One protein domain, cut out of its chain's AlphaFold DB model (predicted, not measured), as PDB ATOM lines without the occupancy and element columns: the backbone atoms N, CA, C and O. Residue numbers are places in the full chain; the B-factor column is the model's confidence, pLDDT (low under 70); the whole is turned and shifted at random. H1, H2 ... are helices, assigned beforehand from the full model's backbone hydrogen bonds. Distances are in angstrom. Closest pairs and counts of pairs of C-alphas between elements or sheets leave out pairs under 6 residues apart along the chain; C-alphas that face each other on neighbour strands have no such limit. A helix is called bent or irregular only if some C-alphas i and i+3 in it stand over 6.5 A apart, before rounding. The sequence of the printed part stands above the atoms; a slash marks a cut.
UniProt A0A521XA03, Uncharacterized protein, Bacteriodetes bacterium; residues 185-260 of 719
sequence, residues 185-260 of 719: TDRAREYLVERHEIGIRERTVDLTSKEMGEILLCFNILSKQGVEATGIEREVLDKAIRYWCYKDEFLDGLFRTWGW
ATOM      1  N   THR A 185     -14.836  42.070 -42.363       86.75
ATOM      2  CA  THR A 185     -13.437  42.057 -42.813       86.75
ATOM      3  C   THR A 185     -12.476  42.735 -41.842       86.75
ATOM      4  O   THR A 185     -11.407  42.188 -41.592       86.75
ATOM      5  N   ASP A 186     -12.861  43.865 -41.238       86.62
ATOM      6  CA  ASP A 186     -12.005  44.581 -40.280       86.62
ATOM      7  C   ASP A 186     -11.761  43.750 -39.016       86.62
ATOM      8  O   ASP A 186     -10.626  43.603 -38.572       86.62
ATOM      9  N   ARG A 187     -12.817  43.107 -38.508       88.38
ATOM     10  CA  ARG A 187     -12.751  42.237 -37.331       88.38
ATOM     11  C   ARG A 187     -12.005  40.931 -37.608       88.38
ATOM     12  O   ARG A 187     -11.256  40.467 -36.757       88.38
ATOM     13  N   ALA A 188     -12.174  40.354 -38.799       88.62
ATOM     14  CA  ALA A 188     -11.412  39.182 -39.231       88.62
ATOM     15  C   ALA A 188      -9.906  39.484 -39.325       88.62
ATOM     16  O   ALA A 188      -9.085  38.661 -38.926       88.62
ATOM     17  N   ARG A 189      -9.536  40.677 -39.814       87.31
ATOM     18  CA  ARG A 189      -8.142  41.146 -39.849       87.31
ATOM     19  C   ARG A 189      -7.577  41.321 -38.441       87.31
ATOM     20  O   ARG A 189      -6.510  40.789 -38.155       87.31
ATOM     21  N   GLU A 190      -8.298  42.034 -37.579       88.31
ATOM     22  CA  GLU A 190      -7.921  42.245 -36.175       88.31
ATOM     23  C   GLU A 190      -7.691  40.905 -35.465       88.31
ATOM     24  O   GLU A 190      -6.645  40.701 -34.863       88.31
ATOM     25  N   TYR A 191      -8.595  39.935 -35.638       88.62
ATOM     26  CA  TYR A 191      -8.459  38.607 -35.033       88.62
ATOM     27  C   TYR A 191      -7.223  37.848 -35.522       88.62
ATOM     28  O   TYR A 191      -6.520  37.249 -34.709       88.62
ATOM     29  N   LEU A 192      -6.939  37.869 -36.828       88.62
ATOM     30  CA  LEU A 192      -5.750  37.203 -37.364       88.62
ATOM     31  C   LEU A 192      -4.462  37.792 -36.788       88.62
ATOM     32  O   LEU A 192      -3.591  37.028 -36.384       88.62
ATOM     33  N   VAL A 193      -4.356  39.121 -36.722       87.62
ATOM     34  CA  VAL A 193      -3.156  39.806 -36.221       87.62
ATOM     35  C   VAL A 193      -3.028  39.652 -34.704       87.62
ATOM     36  O   VAL A 193      -1.997  39.211 -34.211       87.62
ATOM     37  N   GLU A 194      -4.080  39.943 -33.943       89.12
ATOM     38  CA  GLU A 194      -3.994  39.983 -32.480       89.12
ATOM     39  C   GLU A 194      -3.924  38.600 -31.825       89.12
ATOM     40  O   GLU A 194      -3.349  38.464 -30.746       89.12
ATOM     41  N   ARG A 195      -4.531  37.572 -32.437       88.38
ATOM     42  CA  ARG A 195      -4.680  36.249 -31.802       88.38
ATOM     43  C   ARG A 195      -3.915  35.133 -32.486       88.38
ATOM     44  O   ARG A 195      -3.544  34.172 -31.818       88.38
ATOM     45  N   HIS A 196      -3.698  35.229 -33.795       90.25
ATOM     46  CA  HIS A 196      -3.178  34.107 -34.575       90.25
ATOM     47  C   HIS A 196      -1.857  34.402 -35.282       90.25
ATOM     48  O   HIS A 196      -1.268  33.466 -35.818       90.25
ATOM     49  N   GLU A 197      -1.342  35.638 -35.250       88.88
ATOM     50  CA  GLU A 197      -0.101  35.991 -35.948       88.88
ATOM     51  C   GLU A 197       1.052  35.077 -35.532       88.88
ATOM     52  O   GLU A 197       1.760  34.565 -36.395       88.88
ATOM     53  N   ILE A 198       1.206  34.813 -34.230       88.06
ATOM     54  CA  ILE A 198       2.261  33.933 -33.709       88.06
ATOM     55  C   ILE A 198       2.105  32.518 -34.275       88.06
ATOM     56  O   ILE A 198       3.047  31.996 -34.864       88.06
ATOM     57  N   GLY A 199       0.909  31.924 -34.201       87.00
ATOM     58  CA  GLY A 199       0.655  30.579 -34.729       87.00
ATOM     59  C   GLY A 199       0.875  30.465 -36.243       87.00
ATOM     60  O   GLY A 199       1.407  29.466 -36.727       87.00
ATOM     61  N   ILE A 200       0.534  31.514 -36.999       90.19
ATOM     62  CA  ILE A 200       0.784  31.611 -38.445       90.19
ATOM     63  C   ILE A 200       2.291  31.740 -38.719       90.19
ATOM     64  O   ILE A 200       2.836  31.040 -39.575       90.19
ATOM     65  N   ARG A 201       2.984  32.611 -37.977       89.06
ATOM     66  CA  ARG A 201       4.416  32.897 -38.138       89.06
ATOM     67  C   ARG A 201       5.295  31.723 -37.741       89.06
ATOM     68  O   ARG A 201       6.292  31.478 -38.413       89.06
ATOM     69  N   GLU A 202       4.935  31.007 -36.689       87.00
ATOM     70  CA  GLU A 202       5.678  29.854 -36.181       87.00
ATOM     71  C   GLU A 202       5.286  28.546 -36.874       87.00
ATOM     72  O   GLU A 202       6.034  27.572 -36.799       87.00
ATOM     73  N   ARG A 203       4.153  28.521 -37.596       89.56
ATOM     74  CA  ARG A 203       3.660  27.338 -38.323       89.56
ATOM     75  C   ARG A 203       3.552  26.128 -37.389       89.56
ATOM     76  O   ARG A 203       3.951  25.016 -37.742       89.56
ATOM     77  N   THR A 204       3.073  26.367 -36.169       70.50
ATOM     78  CA  THR A 204       3.123  25.382 -35.087       70.50
ATOM     79  C   THR A 204       2.308  24.136 -35.427       70.50
ATOM     80  O   THR A 204       1.243  24.193 -36.045       70.50
ATOM     81  N   VAL A 205       2.832  22.977 -35.016       58.28
ATOM     82  CA  VAL A 205       2.134  21.680 -35.100       58.28
ATOM     83  C   VAL A 205       0.950  21.635 -34.119       58.28
ATOM     84  O   VAL A 205       0.012  20.872 -34.327       58.28
ATOM     85  N   ASP A 206       0.969  22.494 -33.097       62.12
ATOM     86  CA  ASP A 206       0.031  22.496 -31.973       62.12
ATOM     87  C   ASP A 206      -1.159  23.448 -32.142       62.12
ATOM     88  O   ASP A 206      -1.887  23.670 -31.174       62.12
ATOM     89  N   LEU A 207      -1.388  24.006 -33.342       80.88
ATOM     90  CA  LEU A 207      -2.631  24.736 -33.598       80.88
ATOM     91  C   LEU A 207      -3.805  23.812 -33.288       80.88
ATOM     92  O   LEU A 207      -4.052  22.814 -33.974       80.88
ATOM     93  N   THR A 208      -4.547  24.154 -32.242       86.88
ATOM     94  CA  THR A 208      -5.760  23.437 -31.902       86.88
ATOM     95  C   THR A 208      -6.722  23.550 -33.078       86.88
ATOM     96  O   THR A 208      -6.772  24.549 -33.798       86.88
ATOM     97  N   SER A 209      -7.561  22.541 -33.281       86.44
ATOM     98  CA  SER A 209      -8.544  22.592 -34.369       86.44
ATOM     99  C   SER A 209      -9.543  23.742 -34.209       86.44
ATOM    100  O   SER A 209     -10.171  24.143 -35.186       86.44
ATOM    101  N   LYS A 210      -9.657  24.297 -32.992       89.19
ATOM    102  CA  LYS A 210     -10.364  25.548 -32.726       89.19
ATOM    103  C   LYS A 210      -9.638  26.737 -33.364       89.19
ATOM    104  O   LYS A 210     -10.252  27.420 -34.172       89.19
ATOM    105  N   GLU A 211      -8.355  26.939 -33.066       89.69
ATOM    106  CA  GLU A 211      -7.550  28.026 -33.648       89.69
ATOM    107  C   GLU A 211      -7.471  27.915 -35.173       89.69
ATOM    108  O   GLU A 211      -7.674  28.899 -35.876       89.69
ATOM    109  N   MET A 212      -7.269  26.704 -35.708       90.62
ATOM    110  CA  MET A 212      -7.334  26.485 -37.155       90.62
ATOM    111  C   MET A 212      -8.717  26.854 -37.709       90.62
ATOM    112  O   MET A 212      -8.812  27.504 -38.745       90.62
ATOM    113  N   GLY A 213      -9.799  26.499 -37.011       91.25
ATOM    114  CA  GLY A 213     -11.152  26.894 -37.398       91.25
ATOM    115  C   GLY A 213     -11.353  28.412 -37.448       91.25
ATOM    116  O   GLY A 213     -11.958  28.909 -38.397       91.25
ATOM    117  N   GLU A 214     -10.803  29.150 -36.481       91.44
ATOM    118  CA  GLU A 214     -10.826  30.621 -36.448       91.44
ATOM    119  C   GLU A 214     -10.028  31.221 -37.612       91.44
ATOM    120  O   GLU A 214     -10.533  32.099 -38.316       91.44
ATOM    121  N   ILE A 215      -8.826  30.700 -37.874       91.50
ATOM    122  CA  ILE A 215      -7.979  31.119 -38.999       91.50
ATOM    123  C   ILE A 215      -8.708  30.906 -40.331       91.50
ATOM    124  O   ILE A 215      -8.795  31.825 -41.148       91.50
ATOM    125  N   LEU A 216      -9.279  29.716 -40.549       91.44
ATOM    126  CA  LEU A 216     -10.006  29.388 -41.777       91.44
ATOM    127  C   LEU A 216     -11.261  30.240 -41.957       91.44
ATOM    128  O   LEU A 216     -11.570  30.630 -43.084       91.44
ATOM    129  N   LEU A 217     -11.973  30.554 -40.873       91.00
ATOM    130  CA  LEU A 217     -13.122  31.455 -40.911       91.00
ATOM    131  C   LEU A 217     -12.699  32.868 -41.329       91.00
ATOM    132  O   LEU A 217     -13.311  33.458 -42.223       91.00
ATOM    133  N   CYS A 218     -11.620  33.386 -40.738       90.38
ATOM    134  CA  CYS A 218     -11.077  34.691 -41.099       90.38
ATOM    135  C   CYS A 218     -10.633  34.722 -42.569       90.38
ATOM    136  O   CYS A 218     -11.013  35.635 -43.303       90.38
ATOM    137  N   PHE A 219      -9.907  33.705 -43.043       89.38
ATOM    138  CA  PHE A 219      -9.526  33.622 -44.455       89.38
ATOM    139  C   PHE A 219     -10.715  33.460 -45.387       89.38
ATOM    140  O   PHE A 219     -10.717  34.085 -46.441       89.38
ATOM    141  N   ASN A 220     -11.747  32.702 -45.018       89.25
ATOM    142  CA  ASN A 220     -12.948  32.603 -45.840       89.25
ATOM    143  C   ASN A 220     -13.581  33.986 -46.062       89.25
ATOM    144  O   ASN A 220     -13.916  34.342 -47.194       89.25
ATOM    145  N   ILE A 221     -13.665  34.800 -45.007       87.44
ATOM    146  CA  ILE A 221     -14.230  36.153 -45.065       87.44
ATOM    147  C   ILE A 221     -13.352  37.095 -45.894       87.44
ATOM    148  O   ILE A 221     -13.885  37.880 -46.682       87.44
ATOM    149  N   LEU A 222     -12.028  36.990 -45.759       85.44
ATOM    150  CA  LEU A 222     -11.061  37.836 -46.467       85.44
ATOM    151  C   LEU A 222     -10.794  37.391 -47.916       85.44
ATOM    152  O   LEU A 222     -10.432  38.220 -48.746       85.44
ATOM    153  N   SER A 223     -11.014  36.117 -48.255       78.44
ATOM    154  CA  SER A 223     -10.680  35.526 -49.564       78.44
ATOM    155  C   SER A 223     -11.297  36.280 -50.746       78.44
ATOM    156  O   SER A 223     -10.663  36.429 -51.787       78.44
ATOM    157  N   LYS A 224     -12.502  36.840 -50.567       68.06
ATOM    158  CA  LYS A 224     -13.219  37.615 -51.592       68.06
ATOM    159  C   LYS A 224     -12.608  38.999 -51.869       68.06
ATOM    160  O   LYS A 224     -12.939  39.594 -52.888       68.06
ATOM    161  N   GLN A 225     -11.762  39.520 -50.978       65.62
ATOM    162  CA  GLN A 225     -11.135  40.847 -51.090       65.62
ATOM    163  C   GLN A 225      -9.654  40.796 -51.493       65.62
ATOM    164  O   GLN A 225      -9.066  41.836 -51.779       65.62
ATOM    165  N   GLY A 226      -9.057  39.604 -51.541       57.72
ATOM    166  CA  GLY A 226      -7.620  39.439 -51.726       57.72
ATOM    167  C   GLY A 226      -6.856  39.477 -50.400       57.72
ATOM    168  O   GLY A 226      -7.207  40.146 -49.434       57.72
ATOM    169  N   VAL A 227      -5.786  38.697 -50.355       53.44
ATOM    170  CA  VAL A 227      -5.067  38.305 -49.135       53.44
ATOM    171  C   VAL A 227      -4.116  39.388 -48.622       53.44
ATOM    172  O   VAL A 227      -3.782  39.426 -47.438       53.44
ATOM    173  N   GLU A 228      -3.725  40.315 -49.497       57.88
ATOM    174  CA  GLU A 228      -2.905  41.488 -49.155       57.88
ATOM    175  C   GLU A 228      -3.561  42.348 -48.055       57.88
ATOM    176  O   GLU A 228      -2.900  43.130 -47.380       57.88
ATOM    177  N   ALA A 229      -4.855  42.133 -47.803       53.75
ATOM    178  CA  ALA A 229      -5.644  42.766 -46.764       53.75
ATOM    179  C   ALA A 229      -5.531  42.115 -45.366       53.75
ATOM    180  O   ALA A 229      -6.305  42.494 -44.492       53.75
ATOM    181  N   THR A 230      -4.647  41.139 -45.122       62.84
ATOM    182  CA  THR A 230      -4.572  40.403 -43.832       62.84
ATOM    183  C   THR A 230      -3.743  41.092 -42.743       62.84
ATOM    184  O   THR A 230      -3.869  40.723 -41.581       62.84
ATOM    185  N   GLY A 231      -2.913  42.086 -43.079       73.44
ATOM    186  CA  GLY A 231      -1.997  42.733 -42.124       73.44
ATOM    187  C   GLY A 231      -0.769  41.890 -41.745       73.44
ATOM    188  O   GLY A 231       0.126  42.398 -41.079       73.44
ATOM    189  N   ILE A 232      -0.700  40.638 -42.208       82.44
ATOM    190  CA  ILE A 232       0.450  39.737 -42.078       82.44
ATOM    191  C   ILE A 232       1.256  39.801 -43.378       82.44
ATOM    192  O   ILE A 232       0.690  39.873 -44.470       82.44
ATOM    193  N   GLU A 233       2.586  39.763 -43.275       86.19
ATOM    194  CA  GLU A 233       3.462  39.718 -44.447       86.19
ATOM    195  C   GLU A 233       3.114  38.526 -45.349       86.19
ATOM    196  O   GLU A 233       3.022  37.381 -44.898       86.19
ATOM    197  N   ARG A 234       2.960  38.791 -46.652       84.81
ATOM    198  CA  ARG A 234       2.557  37.781 -47.643       84.81
ATOM    199  C   ARG A 234       3.454  36.544 -47.621       84.81
ATOM    200  O   ARG A 234       2.957  35.431 -47.720       84.81
ATOM    201  N   GLU A 235       4.757  36.727 -47.434       85.38
ATOM    202  CA  GLU A 235       5.710  35.619 -47.364       85.38
ATOM    203  C   GLU A 235       5.452  34.690 -46.166       85.38
ATOM    204  O   GLU A 235       5.484  33.465 -46.308       85.38
ATOM    205  N   VAL A 236       5.162  35.262 -44.992       89.00
ATOM    206  CA  VAL A 236       4.852  34.504 -43.770       89.00
ATOM    207  C   VAL A 236       3.600  33.661 -43.982       89.00
ATOM    208  O   VAL A 236       3.568  32.474 -43.647       89.00
ATOM    209  N   LEU A 237       2.592  34.268 -44.597       88.25
ATOM    210  CA  LEU A 237       1.333  33.612 -44.883       88.25
ATOM    211  C   LEU A 237       1.475  32.506 -45.944       88.25
ATOM    212  O   LEU A 237       0.961  31.403 -45.751       88.25
ATOM    213  N   ASP A 238       2.223  32.761 -47.018       87.94
ATOM    214  CA  ASP A 238       2.520  31.767 -48.052       87.94
ATOM    215  C   ASP A 238       3.235  30.543 -47.453       87.94
ATOM    216  O   ASP A 238       2.890  29.405 -47.773       87.94
ATOM    217  N   LYS A 239       4.200  30.745 -46.543       91.00
ATOM    218  CA  LYS A 239       4.868  29.641 -45.830       91.00
ATOM    219  C   LYS A 239       3.877  28.833 -44.989       91.00
ATOM    220  O   LYS A 239       3.876  27.603 -45.082       91.00
ATOM    221  N   ALA A 240       3.022  29.499 -44.212       91.44
ATOM    222  CA  ALA A 240       2.028  28.833 -43.371       91.44
ATOM    223  C   ALA A 240       1.049  27.990 -44.191       91.44
ATOM    224  O   ALA A 240       0.844  26.812 -43.901       91.44
ATOM    225  N   ILE A 241       0.527  28.547 -45.281       89.56
ATOM    226  CA  ILE A 241      -0.436  27.851 -46.134       89.56
ATOM    227  C   ILE A 241       0.195  26.653 -46.827       89.56
ATOM    228  O   ILE A 241      -0.395  25.573 -46.808       89.56
ATOM    229  N   ARG A 242       1.414  26.783 -47.362       90.38
ATOM    230  CA  ARG A 242       2.120  25.636 -47.949       90.38
ATOM    231  C   ARG A 242       2.380  24.530 -46.927       90.38
ATOM    232  O   ARG A 242       2.229  23.355 -47.256       90.38
ATOM    233  N   TYR A 243       2.730  24.896 -45.694       91.38
ATOM    234  CA  TYR A 243       2.933  23.936 -44.610       91.38
ATOM    235  C   TYR A 243       1.633  23.203 -44.249       91.38
ATOM    236  O   TYR A 243       1.605  21.976 -44.165       91.38
ATOM    237  N   TRP A 244       0.520  23.919 -44.106       90.12
ATOM    238  CA  TRP A 244      -0.764  23.294 -43.795       90.12
ATOM    239  C   TRP A 244      -1.312  22.442 -44.946       90.12
ATOM    240  O   TRP A 244      -1.797  21.340 -44.701       90.12
ATOM    241  N   CYS A 245      -1.161  22.882 -46.199       89.38
ATOM    242  CA  CYS A 245      -1.520  22.092 -47.385       89.38
ATOM    243  C   CYS A 245      -0.646  20.832 -47.537       89.38
ATOM    244  O   CYS A 245      -1.074  19.837 -48.127       89.38
ATOM    245  N   TYR A 246       0.586  20.843 -47.009       89.00
ATOM    246  CA  TYR A 246       1.390  19.626 -46.899       89.00
ATOM    247  C   TYR A 246       0.761  18.624 -45.924       89.00
ATOM    248  O   TYR A 246       0.692  17.435 -46.242       89.00
ATOM    249  N   LYS A 247       0.306  19.099 -44.755       88.06
ATOM    250  CA  LYS A 247      -0.210  18.259 -43.665       88.06
ATOM    251  C   LYS A 247      -1.642  17.759 -43.890       88.06
ATOM    252  O   LYS A 247      -1.962  16.684 -43.394       88.06
ATOM    253  N   ASP A 248      -2.480  18.499 -44.619       87.56
ATOM    254  CA  ASP A 248      -3.902  18.177 -44.791       87.56
ATOM    255  C   ASP A 248      -4.401  18.418 -46.231       87.56
ATOM    256  O   ASP A 248      -4.324  19.520 -46.777       87.56
ATOM    257  N   GLU A 249      -4.962  17.370 -46.839       85.56
ATOM    258  CA  GLU A 249      -5.560  17.389 -48.181       85.56
ATOM    259  C   GLU A 249      -6.815  18.276 -48.259       85.56
ATOM    260  O   GLU A 249      -7.060  18.907 -49.289       85.56
ATOM    261  N   PHE A 250      -7.599  18.376 -47.177       87.62
ATOM    262  CA  PHE A 250      -8.737  19.294 -47.125       87.62
ATOM    263  C   PHE A 250      -8.274  20.743 -47.275       87.62
ATOM    264  O   PHE A 250      -8.896  21.504 -48.017       87.62
ATOM    265  N   LEU A 251      -7.176  21.112 -46.611       89.62
ATOM    266  CA  LEU A 251      -6.621  22.461 -46.688       89.62
ATOM    267  C   LEU A 251      -6.070  22.747 -48.087       89.62
ATOM    268  O   LEU A 251      -6.381  23.799 -48.637       89.62
ATOM    269  N   ASP A 252      -5.361  21.799 -48.705       88.25
ATOM    270  CA  ASP A 252      -4.924  21.930 -50.105       88.25
ATOM    271  C   ASP A 252      -6.110  22.195 -51.049       88.25
ATOM    272  O   ASP A 252      -6.100  23.156 -51.823       88.25
ATOM    273  N   GLY A 253      -7.180  21.401 -50.938       87.75
ATOM    274  CA  GLY A 253      -8.399  21.611 -51.719       87.75
ATOM    275  C   GLY A 253      -9.050  22.971 -51.451       87.75
ATOM    276  O   GLY A 253      -9.397  23.686 -52.391       87.75
ATOM    277  N   LEU A 254      -9.175  23.357 -50.179       88.75
ATOM    278  CA  LEU A 254      -9.795  24.613 -49.762       88.75
ATOM    279  C   LEU A 254      -9.044  25.832 -50.303       88.75
ATOM    280  O   LEU A 254      -9.649  26.678 -50.963       88.75
ATOM    281  N   PHE A 255      -7.733  25.913 -50.081       88.19
ATOM    282  CA  PHE A 255      -6.930  27.049 -50.526       88.19
ATOM    283  C   PHE A 255      -6.951  27.185 -52.058       88.19
ATOM    284  O   PHE A 255      -7.095  28.300 -52.568       88.19
ATOM    285  N   ARG A 256      -6.956  26.075 -52.814       86.00
ATOM    286  CA  ARG A 256      -7.141  26.115 -54.278       86.00
ATOM    287  C   ARG A 256      -8.475  26.735 -54.694       86.00
ATOM    288  O   ARG A 256      -8.492  27.506 -55.650       86.00
ATOM    289  N   THR A 257      -9.576  26.469 -53.980       85.19
ATOM    290  CA  THR A 257     -10.871  27.124 -54.278       85.19
ATOM    291  C   THR A 257     -10.861  28.628 -54.020       85.19
ATOM    292  O   THR A 257     -11.640  29.360 -54.623       85.19
ATOM    293  N   TRP A 258      -9.946  29.107 -53.176       84.00
ATOM    294  CA  TRP A 258      -9.702  30.532 -52.949       84.00
ATOM    295  C   TRP A 258      -8.676  31.130 -53.923       84.00
ATOM    296  O   TRP A 258      -8.238  32.262 -53.729       84.00
ATOM    297  N   GLY A 259      -8.271  30.389 -54.962       78.56
ATOM    298  CA  GLY A 259      -7.307  30.836 -55.971       78.56
ATOM    299  C   GLY A 259      -5.840  30.688 -55.558       78.56
ATOM    300  O   GLY A 259      -4.953  31.184 -56.252       78.56
ATOM    301  N   TRP A 260      -5.553  29.999 -54.450       79.62
ATOM    302  CA  TRP A 260      -4.182  29.743 -54.018       79.62
ATOM    303  C   TRP A 260      -3.628  28.519 -54.730       79.62
ATOM    304  O   TRP A 260      -3.695  27.384 -54.256       79.62
TER     305      TRP A 260
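This is residues 185 to 260 of the 719 residues of an uncharacterized protein of Bacteriodetes bacterium (UniProt A0A521XA03). The model is a small rounded cluster of crossed helices. Along one side runs a kinked helix, H1; H2 crosses it and packs on it, H4 packs by its first half near the other end of H1, and H5 folds back on H4 as a hairpin and comes near H2, while the short H3 sits by the early part of H1. The printed part has 76 residues with five named helices, in the order H1, H2, H3, H4, H5, and no named strand; the class is all helix. It is compact, with a radius of gyration of the C-alphas of 11.2 A and spans of 29 by 25 by 22 A.

H1, residues 185 to 202, begins at C-alpha 185 at (-13.437, 42.057, -42.813) and measures 23.6 A from first to last C-alpha. It has a kink of 60 degrees near residue 196 and is irregular: C-alphas 195 and 198 are 7.6 A apart. H2 is residues 209 to 223, 20.1 A long, beginning at C-alpha 209 at (-8.544, 22.592, -34.369). H3 is residues 227 to 230, 5.7 A. H4 is residues 234 to 247, 20.1 A. H5 is residues 249 to 257, 12.7 A, ending at C-alpha 257 at (-10.871, 27.124, -54.278).

H1 is the hub, touching three helices. It touches H2, with the closest C-alphas those of Ala 188 and Cys 218, 4.9 A apart, at a steep tilt of 50 degrees, opposite ways. With residues 189 to 193 alone it touches H3, the closest C-alphas being those of Arg 189 and Thr 230 at 5.4 A. With residues 200 to 201 alone it touches H4, whose part in this is residues 236 to 240; the closest C-alphas are those of Ile 200 and Ala 240 at 5.8 A, and the tilt of 68 degrees is only just steep, the same way. H2 and H3 only just touch, with 3 pairs of C-alphas within 8 A, and only at the corner; the closest are those of Leu 222 and Ala 229, 7.3 A. H4 and H5 form a helical hairpin at a steep tilt of 43 degrees, the closest C-alphas being those of Cys 245 and Asp 252 at 4.4 A. H2 and H5 are near each other, with no pair of C-alphas within 8 A; H2 and H4 are apart. In H2, H4 and H5 every O i to N i+4 pair is within hydrogen-bond range, in H1 11 of 14 are, and H3 is too short for such a pair.

The two C-alphas farthest apart, those of Asp 186 and Tyr 246, are 29.1 A apart. The printed part has no cut and no long link. The mean pLDDT of the printed part is 84.1; residues 205 to 206 and 224 to 230 are under 70.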